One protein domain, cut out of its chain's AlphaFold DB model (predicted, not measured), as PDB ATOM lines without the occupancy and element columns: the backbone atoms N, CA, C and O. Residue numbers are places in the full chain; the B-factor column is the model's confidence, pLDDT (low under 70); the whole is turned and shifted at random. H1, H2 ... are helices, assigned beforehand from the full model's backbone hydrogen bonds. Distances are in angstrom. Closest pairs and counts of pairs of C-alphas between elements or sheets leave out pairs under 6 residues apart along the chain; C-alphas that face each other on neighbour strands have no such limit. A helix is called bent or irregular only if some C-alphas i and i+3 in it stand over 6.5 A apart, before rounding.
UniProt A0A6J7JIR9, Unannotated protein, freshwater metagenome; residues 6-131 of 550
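This is residues 6 to 131 of the 550 residues of the protein "Unannotated protein" of freshwater metagenome (UniProt A0A6J7JIR9). One long helix, H7, runs through the middle of a crossed pack of helices; H2, H5 and the first arm of the sharply bent H1 pack round it on different sides. H3 packs on H2, H4 packs on both arms of H1, H8 folds back at the end of H7 beside the first arm of H1, and the short H6 lies near the beginning of H7. The printed part has 126 residues with eight named helices, H1 to H8 in chain order, and no named strand: the class is all helix. It is compact, with a radius of gyration of the C-alphas of 13.4 A, and spans 39 by 34 by 23 A.

H1, residues 6 to 29, begins at C-alpha 6 (-16.676, 29.906, -43.866). By its hydrogen bonds it was assigned as one helix, but it is bent: C-alphas 18 and 21 are 7.8 A apart. Its arms are H1a, residues 6 to 18, 21.5 A long and itself irregular with C-alphas 15 and 18 at 7.0 A, and H1b, residues 21 to 29, 12.1 A. H2 is residues 31 to 44, 20.0 A; H3 51 to 60, 15.0 A; H4 63 to 67; H5 70 to 86, 22.0 A, only just irregular with C-alphas 72 and 75 at 6.6 A; H6 90 to 93. H7, residues 98 to 117, 28.6 A, begins at C-alpha 98 (-19.057, 20.220, -31.714). H8, residues 119 to 131, 18.1 A, ends at C-alpha 131 (-6.244, 35.120, -52.636).

H1 is the hub, touching six other helices, and its arms are about perpendicular at 87 degrees. H1a touches H7, closest C-alphas Ala 9 and Glu 107 at 5.6 A, the same way at a steep tilt of 38 degrees, only just past shallow. H1a touches H8, closest C-alphas Gly 8 and Trp 129 at 6.0 A, at a shallow tilt of 23 degrees, opposite ways. H4 touches H1b, closest C-alphas Ala 24 and Pro 63 at 4.9 A. H2 touches H3, closest C-alphas Arg 34 and Arg 55 at 5.7 A. H7 touches H2 at a steep tilt of 56 degrees, closest C-alphas Ala 41 and Ala 108, and H5 at 61 degrees, closest C-alphas Ala 78 and Leu 103, both at 4.7 A. H5 and H6 touch only at the corner, closest C-alphas Ser 86 and Met 93 at 4.8 A. Every O i to N i+4 pair is within hydrogen-bond range in H1b, H2, H4, H7 and H8, against 5 of 9 in H1a, 4 of 6 in H3 and 11 of 13 in H5; H6 is too short for such a pair, and 0 of its 1 O i to N i+3 pair is within range.

The C-alphas farthest apart, Thr 94 and Ser 120, are 39.1 A apart. The printed part has no cut; the link from H2 to H3 is short and the other links are tight. Mean pLDDT of the printed part is 84.7; it is under 70 at residues 6 to 14, 68 to 69, 71 to 72 and 124 to 131.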
ATOM      1  N   THR A   6     -15.284  29.827 -43.366       48.09
ATOM      2  CA  THR A   6     -16.676  29.906 -43.866       48.09
ATOM      3  C   THR A   6     -16.913  30.619 -45.208       48.09
ATOM      4  O   THR A   6     -17.894  30.312 -45.877       48.09
ATOM      5  N   ALA A   7     -16.047  31.540 -45.650       44.72
ATOM      6  CA  ALA A   7     -16.205  32.209 -46.951       44.72
ATOM      7  C   ALA A   7     -15.810  31.328 -48.151       44.72
ATOM      8  O   ALA A   7     -16.257  31.568 -49.271       44.72
ATOM      9  N   GLY A   8     -14.959  30.322 -47.939       46.31
ATOM     10  CA  GLY A   8     -14.464  29.482 -49.023       46.31
ATOM     11  C   GLY A   8     -15.504  28.473 -49.493       46.31
ATOM     12  O   GLY A   8     -15.708  28.272 -50.697       46.31
ATOM     13  N   ALA A   9     -16.161  27.853 -48.524       51.62
ATOM     14  CA  ALA A   9     -17.071  26.741 -48.703       51.62
ATOM     15  C   ALA A   9     -18.154  27.000 -49.760       51.62
ATOM     16  O   ALA A   9     -18.428  26.156 -50.615       51.62
ATOM     17  N   GLY A  10     -18.697  28.212 -49.773       52.78
ATOM     18  CA  GLY A  10     -19.781  28.570 -50.665       52.78
ATOM     19  C   GLY A  10     -19.469  28.521 -52.162       52.78
ATOM     20  O   GLY A  10     -20.217  28.020 -53.008       52.78
ATOM     21  N   ILE A  11     -18.247  28.922 -52.481       60.38
ATOM     22  CA  ILE A  11     -17.714  28.846 -53.832       60.38
ATOM     23  C   ILE A  11     -17.458  27.375 -54.195       60.38
ATOM     24  O   ILE A  11     -17.768  26.967 -55.314       60.38
ATOM     25  N   ALA A  12     -17.000  26.546 -53.247       59.62
ATOM     26  CA  ALA A  12     -16.768  25.116 -53.473       59.62
ATOM     27  C   ALA A  12     -18.024  24.384 -53.965       59.62
ATOM     28  O   ALA A  12     -17.932  23.594 -54.904       59.62
ATOM     29  N   GLY A  13     -19.190  24.693 -53.391       60.75
ATOM     30  CA  GLY A  13     -20.465  24.123 -53.828       60.75
ATOM     31  C   GLY A  13     -20.813  24.474 -55.281       60.75
ATOM     32  O   GLY A  13     -21.175  23.591 -56.053       60.75
ATOM     33  N   ARG A  14     -20.579  25.721 -55.722       66.62
ATOM     34  CA  ARG A  14     -20.775  26.105 -57.139       66.62
ATOM     35  C   ARG A  14     -19.846  25.358 -58.095       66.62
ATOM     36  O   ARG A  14     -20.268  24.979 -59.185       66.62
ATOM     37  N   PHE A  15     -18.589  25.144 -57.705       71.94
ATOM     38  CA  PHE A  15     -17.645  24.366 -58.517       71.94
ATOM     39  C   PHE A  15     -17.990  22.871 -58.540       71.94
ATOM     40  O   PHE A  15     -17.676  22.193 -59.524       71.94
ATOM     41  N   LEU A  16     -18.627  22.368 -57.477       78.44
ATOM     42  CA  LEU A  16     -19.006  20.968 -57.334       78.44
ATOM     43  C   LEU A  16     -20.332  20.621 -58.018       78.44
ATOM     44  O   LEU A  16     -20.448  19.499 -58.507       78.44
ATOM     45  N   ALA A  17     -21.280  21.559 -58.121       75.56
ATOM     46  CA  ALA A  17     -22.615  21.321 -58.679       75.56
ATOM     47  C   ALA A  17     -22.618  20.554 -60.025       75.56
ATOM     48  O   ALA A  17     -23.341  19.566 -60.139       75.56
ATOM     49  N   PRO A  18     -21.741  20.849 -61.014       81.19
ATOM     50  CA  PRO A  18     -21.692  20.094 -62.277       81.19
ATOM     51  C   PRO A  18     -21.243  18.626 -62.143       81.19
ATOM     52  O   PRO A  18     -21.348  17.845 -63.090       81.19
ATOM     53  N   HIS A  19     -20.685  18.248 -60.993       82.69
ATOM     54  CA  HIS A  19     -20.156  16.915 -60.702       82.69
ATOM     55  C   HIS A  19     -20.918  16.199 -59.586       82.69
ATOM     56  O   HIS A  19     -20.630  15.031 -59.318       82.69
ATOM     57  N   ALA A  20     -21.872  16.864 -58.945       83.56
ATOM     58  CA  ALA A  20     -22.492  16.412 -57.714       83.56
ATOM     59  C   ALA A  20     -23.213  15.063 -57.858       83.56
ATOM     60  O   ALA A  20     -22.881  14.137 -57.119       83.56
ATOM     61  N   GLY A  21     -24.051  14.865 -58.882       81.62
ATOM     62  CA  GLY A  21     -24.684  13.562 -59.133       81.62
ATOM     63  C   GLY A  21     -23.678  12.417 -59.352       81.62
ATOM     64  O   GLY A  21     -23.839  11.305 -58.837       81.62
ATOM     65  N   ARG A  22     -22.560  12.688 -60.041       88.50
ATOM     66  CA  ARG A  22     -21.473  11.707 -60.233       88.50
ATOM     67  C   ARG A  22     -20.737  11.425 -58.921       88.50
ATOM     68  O   ARG A  22     -20.423  10.265 -58.634       88.50
ATOM     69  N   ALA A  23     -20.445  12.467 -58.152       89.06
ATOM     70  CA  ALA A  23     -19.774  12.383 -56.865       89.06
ATOM     71  C   ALA A  23     -20.622  11.614 -55.847       89.06
ATOM     72  O   ALA A  23     -20.125  10.648 -55.271       89.06
ATOM     73  N   ALA A  24     -21.902  11.950 -55.700       88.25
ATOM     74  CA  ALA A  24     -22.852  11.255 -54.837       88.25
ATOM     75  C   ALA A  24     -22.997   9.782 -55.235       88.25
ATOM     76  O   ALA A  24     -22.863   8.894 -54.394       88.25
ATOM     77  N   GLY A  25     -23.119   9.482 -56.533       87.06
ATOM     78  CA  GLY A  25     -23.131   8.101 -57.020       87.06
ATOM     79  C   GLY A  25     -21.864   7.314 -56.644       87.06
ATOM     80  O   GLY A  25     -21.940   6.145 -56.248       87.06
ATOM     81  N   LYS A  26     -20.682   7.944 -56.710       92.88
ATOM     82  CA  LYS A  26     -19.414   7.342 -56.255       92.88
ATOM     83  C   LYS A  26     -19.355   7.218 -54.732       92.88
ATOM     84  O   LYS A  26     -18.877   6.195 -54.245       92.88
ATOM     85  N   ILE A  27     -19.845   8.208 -53.992       92.88
ATOM     86  CA  ILE A  27     -19.939   8.187 -52.531       92.88
ATOM     87  C   ILE A  27     -20.857   7.061 -52.075       92.88
ATOM     88  O   ILE A  27     -20.475   6.358 -51.150       92.88
ATOM     89  N   ALA A  28     -21.981   6.802 -52.740       89.50
ATOM     90  CA  ALA A  28     -22.898   5.713 -52.405       89.50
ATOM     91  C   ALA A  28     -22.329   4.329 -52.766       89.50
ATOM     92  O   ALA A  28     -22.416   3.382 -51.978       89.50
ATOM     93  N   LYS A  29     -21.666   4.194 -53.923       91.31
ATOM     94  CA  LYS A  29     -21.295   2.874 -54.475       91.31
ATOM     95  C   LYS A  29     -19.840   2.453 -54.233       91.31
ATOM     96  O   LYS A  29     -19.559   1.260 -54.174       91.31
ATOM     97  N   LYS A  30     -18.890   3.382 -54.074       95.25
ATOM     98  CA  LYS A  30     -17.444   3.070 -54.074       95.25
ATOM     99  C   LYS A  30     -16.797   3.307 -52.708       95.25
ATOM    100  O   LYS A  30     -16.469   4.432 -52.336       95.25
ATOM    101  N   ALA A  31     -16.512   2.221 -51.985       94.50
ATOM    102  CA  ALA A  31     -15.840   2.275 -50.680       94.50
ATOM    103  C   ALA A  31     -14.468   2.975 -50.730       94.50
ATOM    104  O   ALA A  31     -14.133   3.745 -49.830       94.50
ATOM    105  N   THR A  32     -13.705   2.767 -51.807       94.75
ATOM    106  CA  THR A  32     -12.406   3.419 -52.038       94.75
ATOM    107  C   THR A  32     -12.538   4.928 -52.241       94.75
ATOM    108  O   THR A  32     -11.686   5.687 -51.781       94.75
ATOM    109  N   TYR A  33     -13.624   5.391 -52.871       95.44
ATOM    110  CA  TYR A  33     -13.908   6.817 -53.030       95.44
ATOM    111  C   TYR A  33     -14.225   7.467 -51.679       95.44
ATOM    112  O   TYR A  33     -13.539   8.412 -51.297       95.44
ATOM    113  N   ARG A  34     -15.158   6.889 -50.902       97.00
ATOM    114  CA  ARG A  34     -15.462   7.343 -49.530       97.00
ATOM    115  C   ARG A  34     -14.220   7.390 -48.649       97.00
ATOM    116  O   ARG A  34     -14.030   8.345 -47.907       97.00
ATOM    117  N   TYR A  35     -13.362   6.370 -48.735       97.06
ATOM    118  CA  TYR A  35     -12.112   6.337 -47.981       97.06
ATOM    119  C   TYR A  35     -11.183   7.497 -48.347       97.06
ATOM    120  O   TYR A  35     -10.661   8.148 -47.445       97.06
ATOM    121  N   ARG A  36     -11.006   7.792 -49.642       96.81
ATOM    122  CA  ARG A  36     -10.183   8.928 -50.087       96.81
ATOM    123  C   ARG A  36     -10.761  10.268 -49.641       96.81
ATOM    124  O   ARG A  36      -9.999  11.082 -49.125       96.81
ATOM    125  N   VAL A  37     -12.073  10.473 -49.786       95.94
ATOM    126  CA  VAL A  37     -12.756  11.706 -49.357       95.94
ATOM    127  C   VAL A  37     -12.617  11.890 -47.849       95.94
ATOM    128  O   VAL A  37     -12.049  12.888 -47.419       95.94
ATOM    129  N   ALA A  38     -13.026  10.897 -47.052       97.19
ATOM    130  CA  ALA A  38     -12.948  10.972 -45.595       97.19
ATOM    131  C   ALA A  38     -11.510  11.196 -45.120       97.19
ATOM    132  O   ALA A  38     -11.267  12.126 -44.370       97.19
ATOM    133  N   ARG A  39     -10.534  10.417 -45.611       96.88
ATOM    134  CA  ARG A  39      -9.123  10.583 -45.222       96.88
ATOM    135  C   ARG A  39      -8.581  11.965 -45.579       96.88
ATOM    136  O   ARG A  39      -7.766  12.497 -44.833       96.88
ATOM    137  N   THR A  40      -8.975  12.515 -46.727       94.62
ATOM    138  CA  THR A  40      -8.540  13.852 -47.154       94.62
ATOM    139  C   THR A  40      -9.167  14.924 -46.270       94.62
ATOM    140  O   THR A  40      -8.440  15.776 -45.769       94.62
ATOM    141  N   ALA A  41     -10.474  14.840 -46.017       94.69
ATOM    142  CA  ALA A  41     -11.201  15.789 -45.181       94.69
ATOM    143  C   ALA A  41     -10.725  15.759 -43.719       94.69
ATOM    144  O   ALA A  41     -10.366  16.793 -43.169       94.69
ATOM    145  N   THR A  42     -10.605  14.574 -43.107       96.12
ATOM    146  CA  THR A  42     -10.156  14.447 -41.709       96.12
ATOM    147  C   THR A  42      -8.705  14.873 -41.499       96.12
ATOM    148  O   THR A  42      -8.326  15.189 -40.383       96.12
ATOM    149  N   LYS A  43      -7.871  14.853 -42.547       95.50
ATOM    150  CA  LYS A  43      -6.505  15.399 -42.494       95.50
ATOM    151  C   LYS A  43      -6.461  16.921 -42.625       95.50
ATOM    152  O   LYS A  43      -5.449  17.511 -42.268       95.50
ATOM    153  N   ALA A  44      -7.490  17.522 -43.218       89.25
ATOM    154  CA  ALA A  44      -7.543  18.955 -43.476       89.25
ATOM    155  C   ALA A  44      -8.052  19.753 -42.268       89.25
ATOM    156  O   ALA A  44      -7.730  20.931 -42.157       89.25
ATOM    157  N   VAL A  45      -8.817  19.118 -41.375       89.81
ATOM    158  CA  VAL A  45      -9.353  19.749 -40.160       89.81
ATOM    159  C   VAL A  45      -8.360  19.700 -38.997       89.81
ATOM    160  O   VAL A  45      -7.578  18.756 -38.867       89.81
ATOM    161  N   GLY A  46      -8.401  20.710 -38.125       89.19
ATOM    162  CA  GLY A  46      -7.471  20.865 -36.995       89.19
ATOM    163  C   GLY A  46      -7.799  20.040 -35.742       89.19
ATOM    164  O   GLY A  46      -7.208  20.275 -34.690       89.19
ATOM    165  N   PHE A  47      -8.754  19.111 -35.815       92.75
ATOM    166  CA  PHE A  47      -9.225  18.319 -34.676       92.75
ATOM    167  C   PHE A  47      -9.331  16.830 -35.015       92.75
ATOM    168  O   PHE A  47      -9.422  16.426 -36.173       92.75
ATOM    169  N   GLN A  48      -9.326  15.989 -33.979       94.75
ATOM    170  CA  GLN A  48      -9.439  14.544 -34.146       94.75
ATOM    171  C   GLN A  48     -10.894  14.126 -34.360       94.75
ATOM    172  O   GLN A  48     -11.781  14.470 -33.585       94.75
ATOM    173  N   VAL A  49     -11.122  13.335 -35.405       96.31
ATOM    174  CA  VAL A  49     -12.399  12.682 -35.693       96.31
ATOM    175  C   VAL A  49     -12.115  11.328 -36.336       96.31
ATOM    176  O   VAL A  49     -11.231  11.188 -37.187       96.31
ATOM    177  N   LYS A  50     -12.843  10.288 -35.918       96.12
ATOM    178  CA  LYS A  50     -12.639   8.932 -36.441       96.12
ATOM    179  C   LYS A  50     -13.060   8.886 -37.909       96.12
ATOM    180  O   LYS A  50     -14.249   8.897 -38.223       96.12
ATOM    181  N   ALA A  51     -12.097   8.743 -38.823       95.12
ATOM    182  CA  ALA A  51     -12.364   8.669 -40.265       95.12
ATOM    183  C   ALA A  51     -13.352   7.548 -40.644       95.12
ATOM    184  O   ALA A  51     -14.039   7.643 -41.658       95.12
ATOM    185  N   GLN A  52     -13.463   6.487 -39.837       97.31
ATOM    186  CA  GLN A  52     -14.498   5.468 -40.010       97.31
ATOM    187  C   GLN A  52     -15.917   6.038 -39.883       97.31
ATOM    188  O   GLN A  52     -16.725   5.776 -40.769       97.31
ATOM    189  N   LEU A  53     -16.192   6.839 -38.851       97.31
ATOM    190  CA  LEU A  53     -17.509   7.441 -38.637       97.31
ATOM    191  C   LEU A  53     -17.861   8.402 -39.772       97.31
ATOM    192  O   LEU A  53     -18.964   8.342 -40.302       97.31
ATOM    193  N   VAL A  54     -16.890   9.197 -40.236       97.38
ATOM    194  CA  VAL A  54     -17.078  10.073 -41.403       97.38
ATOM    195  C   VAL A  54     -17.420   9.257 -42.651       97.38
ATOM    196  O   VAL A  54     -18.361   9.587 -43.360       97.38
ATOM    197  N   ARG A  55     -16.722   8.142 -42.920       97.00
ATOM    198  CA  ARG A  55     -17.044   7.260 -44.063       97.00
ATOM    199  C   ARG A  55     -18.439   6.653 -43.982       97.00
ATOM    200  O   ARG A  55     -19.037   6.399 -45.026       97.00
ATOM    201  N   GLU A  56     -18.900   6.329 -42.781       96.38
ATOM    202  CA  GLU A  56     -20.243   5.800 -42.562       96.38
ATOM    203  C   GLU A  56     -21.291   6.883 -42.796       96.38
ATOM    204  O   GLU A  56     -22.223   6.641 -43.558       96.38
ATOM    205  N   TRP A  57     -21.080   8.082 -42.249       97.69
ATOM    206  CA  TRP A  57     -21.943   9.237 -42.484       97.69
ATOM    207  C   TRP A  57     -22.008   9.634 -43.962       97.69
ATOM    208  O   TRP A  57     -23.095   9.869 -44.473       97.69
ATOM    209  N   LEU A  58     -20.887   9.601 -44.694       97.19
ATOM    210  CA  LEU A  58     -20.864   9.885 -46.136       97.19
ATOM    211  C   LEU A  58     -21.862   9.018 -46.929       97.19
ATOM    212  O   LEU A  58     -22.306   9.440 -47.986       97.19
ATOM    213  N   LYS A  59     -22.241   7.822 -46.452       95.06
ATOM    214  CA  LYS A  59     -23.258   6.981 -47.122       95.06
ATOM    215  C   LYS A  59     -24.669   7.574 -47.074       95.06
ATOM    216  O   LYS A  59     -25.519   7.107 -47.819       95.06
ATOM    217  N   THR A  60     -24.900   8.521 -46.172       95.19
ATOM    218  CA  THR A  60     -26.181   9.211 -45.981       95.19
ATOM    219  C   THR A  60     -26.295  10.481 -46.819       95.19
ATOM    220  O   THR A  60     -27.356  11.085 -46.828       95.19
ATOM    221  N   ILE A  61     -25.217  10.879 -47.510       93.88
ATOM    222  CA  ILE A  61     -25.226  12.030 -48.412       93.88
ATOM    223  C   ILE A  61     -25.951  11.650 -49.698       93.88
ATOM    224  O   ILE A  61     -25.571  10.691 -50.382       93.88
ATOM    225  N   GLU A  62     -26.947  12.450 -50.039       91.88
ATOM    226  CA  GLU A  62     -27.731  12.328 -51.258       91.88
ATOM    227  C   GLU A  62     -27.146  13.212 -52.378       91.88
ATOM    228  O   GLU A  62     -26.324  14.093 -52.122       91.88
ATOM    229  N   PRO A  63     -27.491  12.982 -53.657       86.69
ATOM    230  CA  PRO A  63     -27.060  13.859 -54.751       86.69
ATOM    231  C   PRO A  63     -27.395  15.336 -54.524       86.69
ATOM    232  O   PRO A  63     -26.534  16.194 -54.718       86.69
ATOM    233  N   GLU A  64     -28.599  15.603 -54.025       83.31
ATOM    234  CA  GLU A  64     -29.148  16.939 -53.759       83.31
ATOM    235  C   GLU A  64     -28.298  17.731 -52.746       83.31
ATOM    236  O   GLU A  64     -28.103  18.943 -52.886       83.31
ATOM    237  N   ASP A  65     -27.694  17.023 -51.786       87.19
ATOM    238  CA  ASP A  65     -26.803  17.593 -50.774       87.19
ATOM    239  C   ASP A  65     -25.541  18.213 -51.389       87.19
ATOM    240  O   ASP A  65     -25.039  19.226 -50.895       87.19
ATOM    241  N   LEU A  66     -25.019  17.604 -52.459       86.25
ATOM    242  CA  LEU A  66     -23.800  18.042 -53.150       86.25
ATOM    243  C   LEU A  66     -24.086  18.961 -54.341       86.25
ATOM    244  O   LEU A  66     -23.182  19.675 -54.778       86.25
ATOM    245  N   GLU A  67     -25.299  18.903 -54.897       77.19
ATOM    246  CA  GLU A  67     -25.760  19.782 -55.981       77.19
ATOM    247  C   GLU A  67     -25.992  21.205 -55.472       77.19
ATOM    248  O   GLU A  67     -25.716  22.179 -56.176       77.19
ATOM    249  N   SER A  68     -26.432  21.319 -54.220       67.06
ATOM    250  CA  SER A  68     -26.641  22.593 -53.546       67.06
ATOM    251  C   SER A  68     -25.308  23.276 -53.193       67.06
ATOM    252  O   SER A  68     -24.382  22.620 -52.703       67.06
ATOM    253  N   PRO A  69     -25.180  24.603 -53.398       66.88
ATOM    254  CA  PRO A  69     -24.060  25.367 -52.863       66.88
ATOM    255  C   PRO A  69     -23.880  25.135 -51.357       66.88
ATOM    256  O   PRO A  69     -24.857  25.015 -50.615       66.88
ATOM    257  N   PHE A  70     -22.629  25.079 -50.890       73.75
ATOM    258  CA  PHE A  70     -22.339  24.730 -49.498       73.75
ATOM    259  C   PHE A  70     -22.985  25.698 -48.507       73.75
ATOM    260  O   PHE A  70     -23.326  25.286 -47.408       73.75
ATOM    261  N   GLU A  71     -23.158  26.979 -48.843       59.84
ATOM    262  CA  GLU A  71     -23.792  27.941 -47.927       59.84
ATOM    263  C   GLU A  71     -25.197  27.496 -47.501       59.84
ATOM    264  O   GLU A  71     -25.700  27.931 -46.468       59.84
ATOM    265  N   LEU A  72     -25.808  26.623 -48.303       58.66
ATOM    266  CA  LEU A  72     -27.192  26.199 -48.205       58.66
ATOM    267  C   LEU A  72     -27.280  24.804 -47.592       58.66
ATOM    268  O   LEU A  72     -27.931  24.630 -46.566       58.66
ATOM    269  N   SER A  73     -26.582  23.821 -48.172       77.50
ATOM    270  CA  SER A  73     -26.593  22.444 -47.661       77.50
ATOM    271  C   SER A  73     -25.593  22.218 -46.532       77.50
ATOM    272  O   SER A  73     -25.796  21.339 -45.703       77.50
ATOM    273  N   GLY A  74     -24.532  23.019 -46.449       83.19
ATOM    274  CA  GLY A  74     -23.460  22.892 -45.465       83.19
ATOM    275  C   GLY A  74     -23.947  22.956 -44.018       83.19
ATOM    276  O   GLY A  74     -23.620  22.040 -43.265       83.19
ATOM    277  N   PRO A  75     -24.745  23.963 -43.603       80.56
ATOM    278  CA  PRO A  75     -25.296  24.024 -42.249       80.56
ATOM    279  C   PRO A  75     -26.204  22.838 -41.896       80.56
ATOM    280  O   PRO A  75     -26.087  22.288 -40.802       80.56
ATOM    281  N   ASP A  76     -27.074  22.408 -42.814       82.06
ATOM    282  CA  ASP A  76     -27.953  21.253 -42.592       82.06
ATOM    283  C   ASP A  76     -27.161  19.937 -42.512       82.06
ATOM    284  O   ASP A  76     -27.328  19.146 -41.584       82.06
ATOM    285  N   LEU A  77     -26.211  19.738 -43.427       90.62
ATOM    286  CA  LEU A  77     -25.276  18.619 -43.391       90.62
ATOM    287  C   LEU A  77     -24.430  18.638 -42.119       90.62
ATOM    288  O   LEU A  77     -24.147  17.576 -41.574       90.62
ATOM    289  N   ALA A  78     -24.042  19.816 -41.629       90.56
ATOM    290  CA  ALA A  78     -23.308  19.959 -40.379       90.56
ATOM    291  C   ALA A  78     -24.172  19.542 -39.188       90.56
ATOM    292  O   ALA A  78     -23.684  18.814 -38.331       90.56
ATOM    293  N   LEU A  79     -25.456  19.912 -39.165       86.44
ATOM    294  CA  LEU A  79     -26.408  19.446 -38.153       86.44
ATOM    295  C   LEU A  79     -26.616  17.926 -38.234       86.44
ATOM    296  O   LEU A  79     -26.538  17.246 -37.210       86.44
ATOM    297  N   ARG A  80     -26.817  17.363 -39.433       95.69
ATOM    298  CA  ARG A  80     -26.942  15.907 -39.634       95.69
ATOM    299  C   ARG A  80     -25.678  15.161 -39.214       95.69
ATOM    300  O   ARG A  80     -25.768  14.119 -38.563       95.69
ATOM    301  N   LEU A  81     -24.505  15.683 -39.568       96.31
ATOM    302  CA  LEU A  81     -23.209  15.134 -39.173       96.31
ATOM    303  C   LEU A  81     -23.021  15.209 -37.659       96.31
ATOM    304  O   LEU A  81     -22.619  14.222 -37.049       96.31
ATOM    305  N   ASP A  82     -23.334  16.349 -37.051       94.62
ATOM    306  CA  ASP A  82     -23.211  16.553 -35.614       94.62
ATOM    307  C   ASP A  82     -24.110  15.593 -34.828       94.62
ATOM    308  O   ASP A  82     -23.646  14.909 -33.912       94.62
ATOM    309  N   GLN A  83     -25.371  15.451 -35.244       95.12
ATOM    310  CA  GLN A  83     -26.300  14.477 -34.672       95.12
ATOM    311  C   GLN A  83     -25.799  13.040 -34.855       95.12
ATOM    312  O   GLN A  83     -25.890  12.227 -33.931       95.12
ATOM    313  N   PHE A  84     -25.256  12.709 -36.031       97.62
ATOM    314  CA  PHE A  84     -24.702  11.385 -36.313       97.62
ATOM    315  C   PHE A  84     -23.498  11.065 -35.415       97.62
ATOM    316  O   PHE A  84     -23.436   9.974 -34.840       97.62
ATOM    317  N   LEU A  85     -22.558  12.003 -35.275       97.06
ATOM    318  CA  LEU A  85     -21.351  11.836 -34.466       97.06
ATOM    319  C   LEU A  85     -21.673  11.808 -32.971       97.06
ATOM    320  O   LEU A  85     -21.180  10.927 -32.271       97.06
ATOM    321  N   SER A  86     -22.565  12.677 -32.495       95.56
ATOM    322  CA  SER A  86     -22.969  12.736 -31.083       95.56
ATOM    323  C   SER A  86     -23.591  11.428 -30.584       95.56
ATOM    324  O   SER A  86     -23.400  11.054 -29.432       95.56
ATOM    325  N   ARG A  87     -24.289  10.681 -31.453       97.25
ATOM    326  CA  ARG A  87     -24.854   9.359 -31.112       97.25
ATOM    327  C   ARG A  87     -23.811   8.241 -31.029       97.25
ATOM    328  O   ARG A  87     -24.119   7.175 -30.502       97.25
ATOM    329  N   ARG A  88     -22.621   8.423 -31.609       97.12
ATOM    330  CA  ARG A  88     -21.632   7.347 -31.817       97.12
ATOM    331  C   ARG A  88     -20.272   7.609 -31.183       97.12
ATOM    332  O   ARG A  88     -19.465   6.687 -31.087       97.12
ATOM    333  N   ASP A  89     -20.008   8.840 -30.764       96.19
ATOM    334  CA  ASP A  89     -18.746   9.236 -30.161       96.19
ATOM    335  C   ASP A  89     -18.992  10.158 -28.962       96.19
ATOM    336  O   ASP A  89     -19.233  11.354 -29.112       96.19
ATOM    337  N   GLY A  90     -18.914   9.603 -27.749       93.19
ATOM    338  CA  GLY A  90     -19.102  10.378 -26.516       93.19
ATOM    339  C   GLY A  90     -18.086  11.518 -26.358       93.19
ATOM    340  O   GLY A  90     -18.395  12.549 -25.762       93.19
ATOM    341  N   ALA A  91     -16.897  11.387 -26.957       93.69
ATOM    342  CA  ALA A  91     -15.901  12.457 -26.986       93.69
ATOM    343  C   ALA A  91     -16.319  13.630 -27.895       93.69
ATOM    344  O   ALA A  91     -15.924  14.769 -27.658       93.69
ATOM    345  N   TRP A  92     -17.136  13.373 -28.924       94.81
ATOM    346  CA  TRP A  92     -17.679  14.425 -29.784       94.81
ATOM    347  C   TRP A  92     -18.735  15.244 -29.045       94.81
ATOM    348  O   TRP A  92     -18.648  16.467 -29.016       94.81
ATOM    349  N   MET A  93     -19.680  14.571 -28.379       92.38
ATOM    350  CA  MET A  93     -20.767  15.220 -27.631       92.38
ATOM    351  C   MET A  93     -20.254  16.100 -26.480       92.38
ATOM    352  O   MET A  93     -20.846  17.126 -26.166       92.38
ATOM    353  N   THR A  94     -19.137  15.723 -25.854       89.19
ATOM    354  CA  THR A  94     -18.530  16.486 -24.747       89.19
ATOM    355  C   THR A  94     -17.720  17.703 -25.208       89.19
ATOM    356  O   THR A  94     -17.288  18.509 -24.385       89.19
ATOM    357  N   SER A  95     -17.524  17.887 -26.517       90.00
ATOM    358  CA  SER A  95     -16.837  19.055 -27.068       90.00
ATOM    359  C   SER A  95     -17.775  20.264 -27.130       90.00
ATOM    360  O   SER A  95     -18.716  20.277 -27.915       90.00
ATOM    361  N   THR A  96     -17.440  21.348 -26.429       81.81
ATOM    362  CA  THR A  96     -18.230  22.600 -26.368       81.81
ATOM    363  C   THR A  96     -18.479  23.288 -27.718       81.81
ATOM    364  O   THR A  96     -19.374  24.117 -27.828       81.81
ATOM    365  N   SER A  97     -17.720  22.939 -28.762       86.75
ATOM    366  CA  SER A  97     -17.827  23.508 -30.114       86.75
ATOM    367  C   SER A  97     -18.154  22.464 -31.195       86.75
ATOM    368  O   SER A  97     -17.722  22.600 -32.343       86.75
ATOM    369  N   HIS A  98     -18.818  21.365 -30.829       89.12
ATOM    370  CA  HIS A  98     -19.057  20.220 -31.714       89.12
ATOM    371  C   HIS A  98     -19.804  20.585 -33.014       89.12
ATOM    372  O   HIS A  98     -19.351  20.194 -34.088       89.12
ATOM    373  N   LEU A  99     -20.818  21.456 -32.962       82.94
ATOM    374  CA  LEU A  99     -21.519  21.929 -34.164       82.94
ATOM    375  C   LEU A  99     -20.615  22.740 -35.113       82.94
ATOM    376  O   LEU A  99     -20.628  22.530 -36.326       82.94
ATOM    377  N   SER A 100     -19.780  23.638 -34.579       74.00
ATOM    378  CA  SER A 100     -18.811  24.394 -35.388       74.00
ATOM    379  C   SER A 100     -17.773  23.472 -36.032       74.00
ATOM    380  O   SER A 100     -17.436  23.647 -37.202       74.00
ATOM    381  N   LYS A 101     -17.313  22.446 -35.301       90.19
ATOM    382  CA  LYS A 101     -16.420  21.403 -35.830       90.19
ATOM    383  C   LYS A 101     -17.110  20.563 -36.906       90.19
ATOM    384  O   LYS A 101     -16.472  20.200 -37.891       90.19
ATOM    385  N   ALA A 102     -18.402  20.269 -36.759       91.44
ATOM    386  CA  ALA A 102     -19.165  19.574 -37.790       91.44
ATOM    387  C   ALA A 102     -19.196  20.395 -39.086       91.44
ATOM    388  O   ALA A 102     -18.901  19.852 -40.146       91.44
ATOM    389  N   LEU A 103     -19.445  21.706 -39.002       86.38
ATOM    390  CA  LEU A 103     -19.435  22.594 -40.168       86.38
ATOM    391  C   LEU A 103     -18.063  22.641 -40.858       86.38
ATOM    392  O   LEU A 103     -17.994  22.489 -42.078       86.38
ATOM    393  N   GLU A 104     -16.975  22.768 -40.089       85.31
ATOM    394  CA  GLU A 104     -15.599  22.723 -40.616       85.31
ATOM    395  C   GLU A 104     -15.307  21.384 -41.322       85.31
ATOM    396  O   GLU A 104     -14.681  21.345 -42.384       85.31
ATOM    397  N   LEU A 105     -15.808  20.271 -40.775       94.44
ATOM    398  CA  LEU A 105     -15.643  18.954 -41.385       94.44
ATOM    399  C   LEU A 105     -16.457  18.797 -42.674       94.44
ATOM    400  O   LEU A 105     -15.934  18.243 -43.643       94.44
ATOM    401  N   VAL A 106     -17.701  19.279 -42.722       93.94
ATOM    402  CA  VAL A 106     -18.504  19.260 -43.958       93.94
ATOM    403  C   VAL A 106     -17.825  20.105 -45.035       93.94
ATOM    404  O   VAL A 106     -17.721  19.663 -46.178       93.94
ATOM    405  N   GLU A 107     -17.271  21.264 -44.682       87.38
ATOM    406  CA  GLU A 107     -16.525  22.102 -45.628       87.38
ATOM    407  C   GLU A 107     -15.322  21.349 -46.217       87.38
ATOM    408  O   GLU A 107     -15.143  21.277 -47.439       87.38
ATOM    409  N   ALA A 108     -14.532  20.701 -45.355       90.50
ATOM    410  CA  ALA A 108     -13.402  19.880 -45.774       90.50
ATOM    411  C   ALA A 108     -13.826  18.698 -46.668       90.50
ATOM    412  O   ALA A 108     -13.071  18.285 -47.555       90.50
ATOM    413  N   ILE A 109     -15.032  18.159 -46.469       94.00
ATOM    414  CA  ILE A 109     -15.603  17.098 -47.303       94.00
ATOM    415  C   ILE A 109     -15.920  17.617 -48.707       94.00
ATOM    416  O   ILE A 109     -15.485  16.981 -49.667       94.00
ATOM    417  N   PHE A 110     -16.581  18.768 -48.861       89.62
ATOM    418  CA  PHE A 110     -16.873  19.343 -50.186       89.62
ATOM    419  C   PHE A 110     -15.599  19.550 -51.009       89.62
ATOM    420  O   PHE A 110     -15.519  19.152 -52.174       89.62
ATOM    421  N   LEU A 111     -14.556  20.085 -50.378       86.19
ATOM    422  CA  LEU A 111     -13.241  20.233 -50.998       86.19
ATOM    423  C   LEU A 111     -12.605  18.905 -51.388       86.19
ATOM    424  O   LEU A 111     -12.046  18.780 -52.477       86.19
ATOM    425  N   ALA A 112     -12.660  17.915 -50.498       91.94
ATOM    426  CA  ALA A 112     -12.108  16.593 -50.755       91.94
ATOM    427  C   ALA A 112     -12.829  15.893 -51.914       91.94
ATOM    428  O   ALA A 112     -12.181  15.201 -52.704       91.94
ATOM    429  N   VAL A 113     -14.143  16.096 -52.045       91.44
ATOM    430  CA  VAL A 113     -14.935  15.614 -53.180       91.44
ATOM    431  C   VAL A 113     -14.513  16.333 -54.460       91.44
ATOM    432  O   VAL A 113     -14.155  15.661 -55.428       91.44
ATOM    433  N   LEU A 114     -14.451  17.670 -54.461       86.56
ATOM    434  CA  LEU A 114     -14.032  18.442 -55.636       86.56
ATOM    435  C   LEU A 114     -12.622  18.049 -56.096       86.56
ATOM    436  O   LEU A 114     -12.403  17.814 -57.280       86.56
ATOM    437  N   LYS A 115     -11.688  17.868 -55.154       89.38
ATOM    438  CA  LYS A 115     -10.331  17.366 -55.424       89.38
ATOM    439  C   LYS A 115     -10.328  15.995 -56.096       89.38
ATOM    440  O   LYS A 115      -9.446  15.709 -56.899       89.38
ATOM    441  N   CYS A 116     -11.269  15.124 -55.735       90.88
ATOM    442  CA  CYS A 116     -11.378  13.788 -56.315       90.88
ATOM    443  C   CYS A 116     -12.059  13.778 -57.693       90.88
ATOM    444  O   CYS A 116     -11.849  12.817 -58.437       90.88
ATOM    445  N   GLU A 117     -12.881  14.782 -58.018       89.94
ATOM    446  CA  GLU A 117     -13.600  14.873 -59.299       89.94
ATOM    447  C   GLU A 117     -12.869  15.711 -60.352       89.94
ATOM    448  O   GLU A 117     -12.779  15.274 -61.499       89.94
ATOM    449  N   ASP A 118     -12.341  16.878 -59.980       84.25
ATOM    450  CA  ASP A 118     -11.667  17.806 -60.888       84.25
ATOM    451  C   ASP A 118     -10.533  18.558 -60.167       84.25
ATOM    452  O   ASP A 118     -10.712  19.602 -59.531       84.25
ATOM    453  N   SER A 119      -9.316  18.033 -60.314       80.44
ATOM    454  CA  SER A 119      -8.095  18.620 -59.751       80.44
ATOM    455  C   SER A 119      -7.756  20.013 -60.308       80.44
ATOM    456  O   SER A 119      -6.945  20.717 -59.703       80.44
ATOM    457  N   SER A 120      -8.297  20.407 -61.465       73.25
ATOM    458  CA  SER A 120      -8.084  21.736 -62.057       73.25
ATOM    459  C   SER A 120      -8.978  22.774 -61.383       73.25
ATOM    460  O   SER A 120      -8.482  23.773 -60.865       73.25
ATOM    461  N   ARG A 121     -10.282  22.496 -61.271       71.50
ATOM    462  CA  ARG A 121     -11.229  23.357 -60.535       71.50
ATOM    463  C   ARG A 121     -10.904  23.446 -59.053       71.50
ATOM    464  O   ARG A 121     -10.989  24.522 -58.470       71.50
ATOM    465  N   TYR A 122     -10.456  22.345 -58.454       74.19
ATOM    466  CA  TYR A 122      -9.916  22.356 -57.097       74.19
ATOM    467  C   TYR A 122      -8.718  23.310 -56.957       74.19
ATOM    468  O   TYR A 122      -8.644  24.044 -55.976       74.19
ATOM    469  N   ARG A 123      -7.806  23.354 -57.943       70.19
ATOM    470  CA  ARG A 123      -6.697  24.324 -57.960       70.19
ATOM    471  C   ARG A 123      -7.194  25.760 -58.094       70.19
ATOM    472  O   ARG A 123      -6.787  26.585 -57.292       70.19
ATOM    473  N   GLN A 124      -8.119  26.040 -59.014       68.94
ATOM    474  CA  GLN A 124      -8.715  27.376 -59.163       68.94
ATOM    475  C   GLN A 124      -9.410  27.847 -57.879       68.94
ATOM    476  O   GLN A 124      -9.260  28.998 -57.473       68.94
ATOM    477  N   LEU A 125     -10.139  26.947 -57.211       68.19
ATOM    478  CA  LEU A 125     -10.775  27.220 -55.928       68.19
ATOM    479  C   LEU A 125      -9.735  27.486 -54.835       68.19
ATOM    480  O   LEU A 125      -9.871  28.465 -54.110       68.19
ATOM    481  N   ILE A 126      -8.674  26.673 -54.746       67.50
ATOM    482  CA  ILE A 126      -7.565  26.930 -53.817       67.50
ATOM    483  C   ILE A 126      -6.895  28.260 -54.118       67.50
ATOM    484  O   ILE A 126      -6.603  28.983 -53.182       67.50
ATOM    485  N   GLU A 127      -6.634  28.605 -55.372       66.75
ATOM    486  CA  GLU A 127      -6.023  29.885 -55.743       66.75
ATOM    487  C   GLU A 127      -6.936  31.061 -55.395       66.75
ATOM    488  O   GLU A 127      -6.475  32.112 -54.951       66.75
ATOM    489  N   HIS A 128      -8.245  30.897 -55.572       62.78
ATOM    490  CA  HIS A 128      -9.225  31.874 -55.119       62.78
ATOM    491  C   HIS A 128      -9.206  32.011 -53.590       62.78
ATOM    492  O   HIS A 128      -9.131  33.120 -53.070       62.78
ATOM    493  N   TRP A 129      -9.190  30.901 -52.855       62.91
ATOM    494  CA  TRP A 129      -9.110  30.903 -51.394       62.91
ATOM    495  C   TRP A 129      -7.779  31.416 -50.877       62.91
ATOM    496  O   TRP A 129      -7.748  32.093 -49.863       62.91
ATOM    497  N   ALA A 130      -6.685  31.108 -51.561       56.59
ATOM    498  CA  ALA A 130      -5.367  31.624 -51.262       56.59
ATOM    499  C   ALA A 130      -5.366  33.138 -51.446       56.59
ATOM    500  O   ALA A 130      -4.847  33.821 -50.579       56.59
ATOM    501  N   ARG A 131      -6.030  33.672 -52.483       58.56
ATOM    502  CA  ARG A 131      -6.244  35.120 -52.636       58.56
ATOM    503  C   ARG A 131      -7.070  35.707 -51.490       58.56
ATOM    504  O   ARG A 131      -6.589  36.618 -50.832       58.56
TER     505      ARG A 131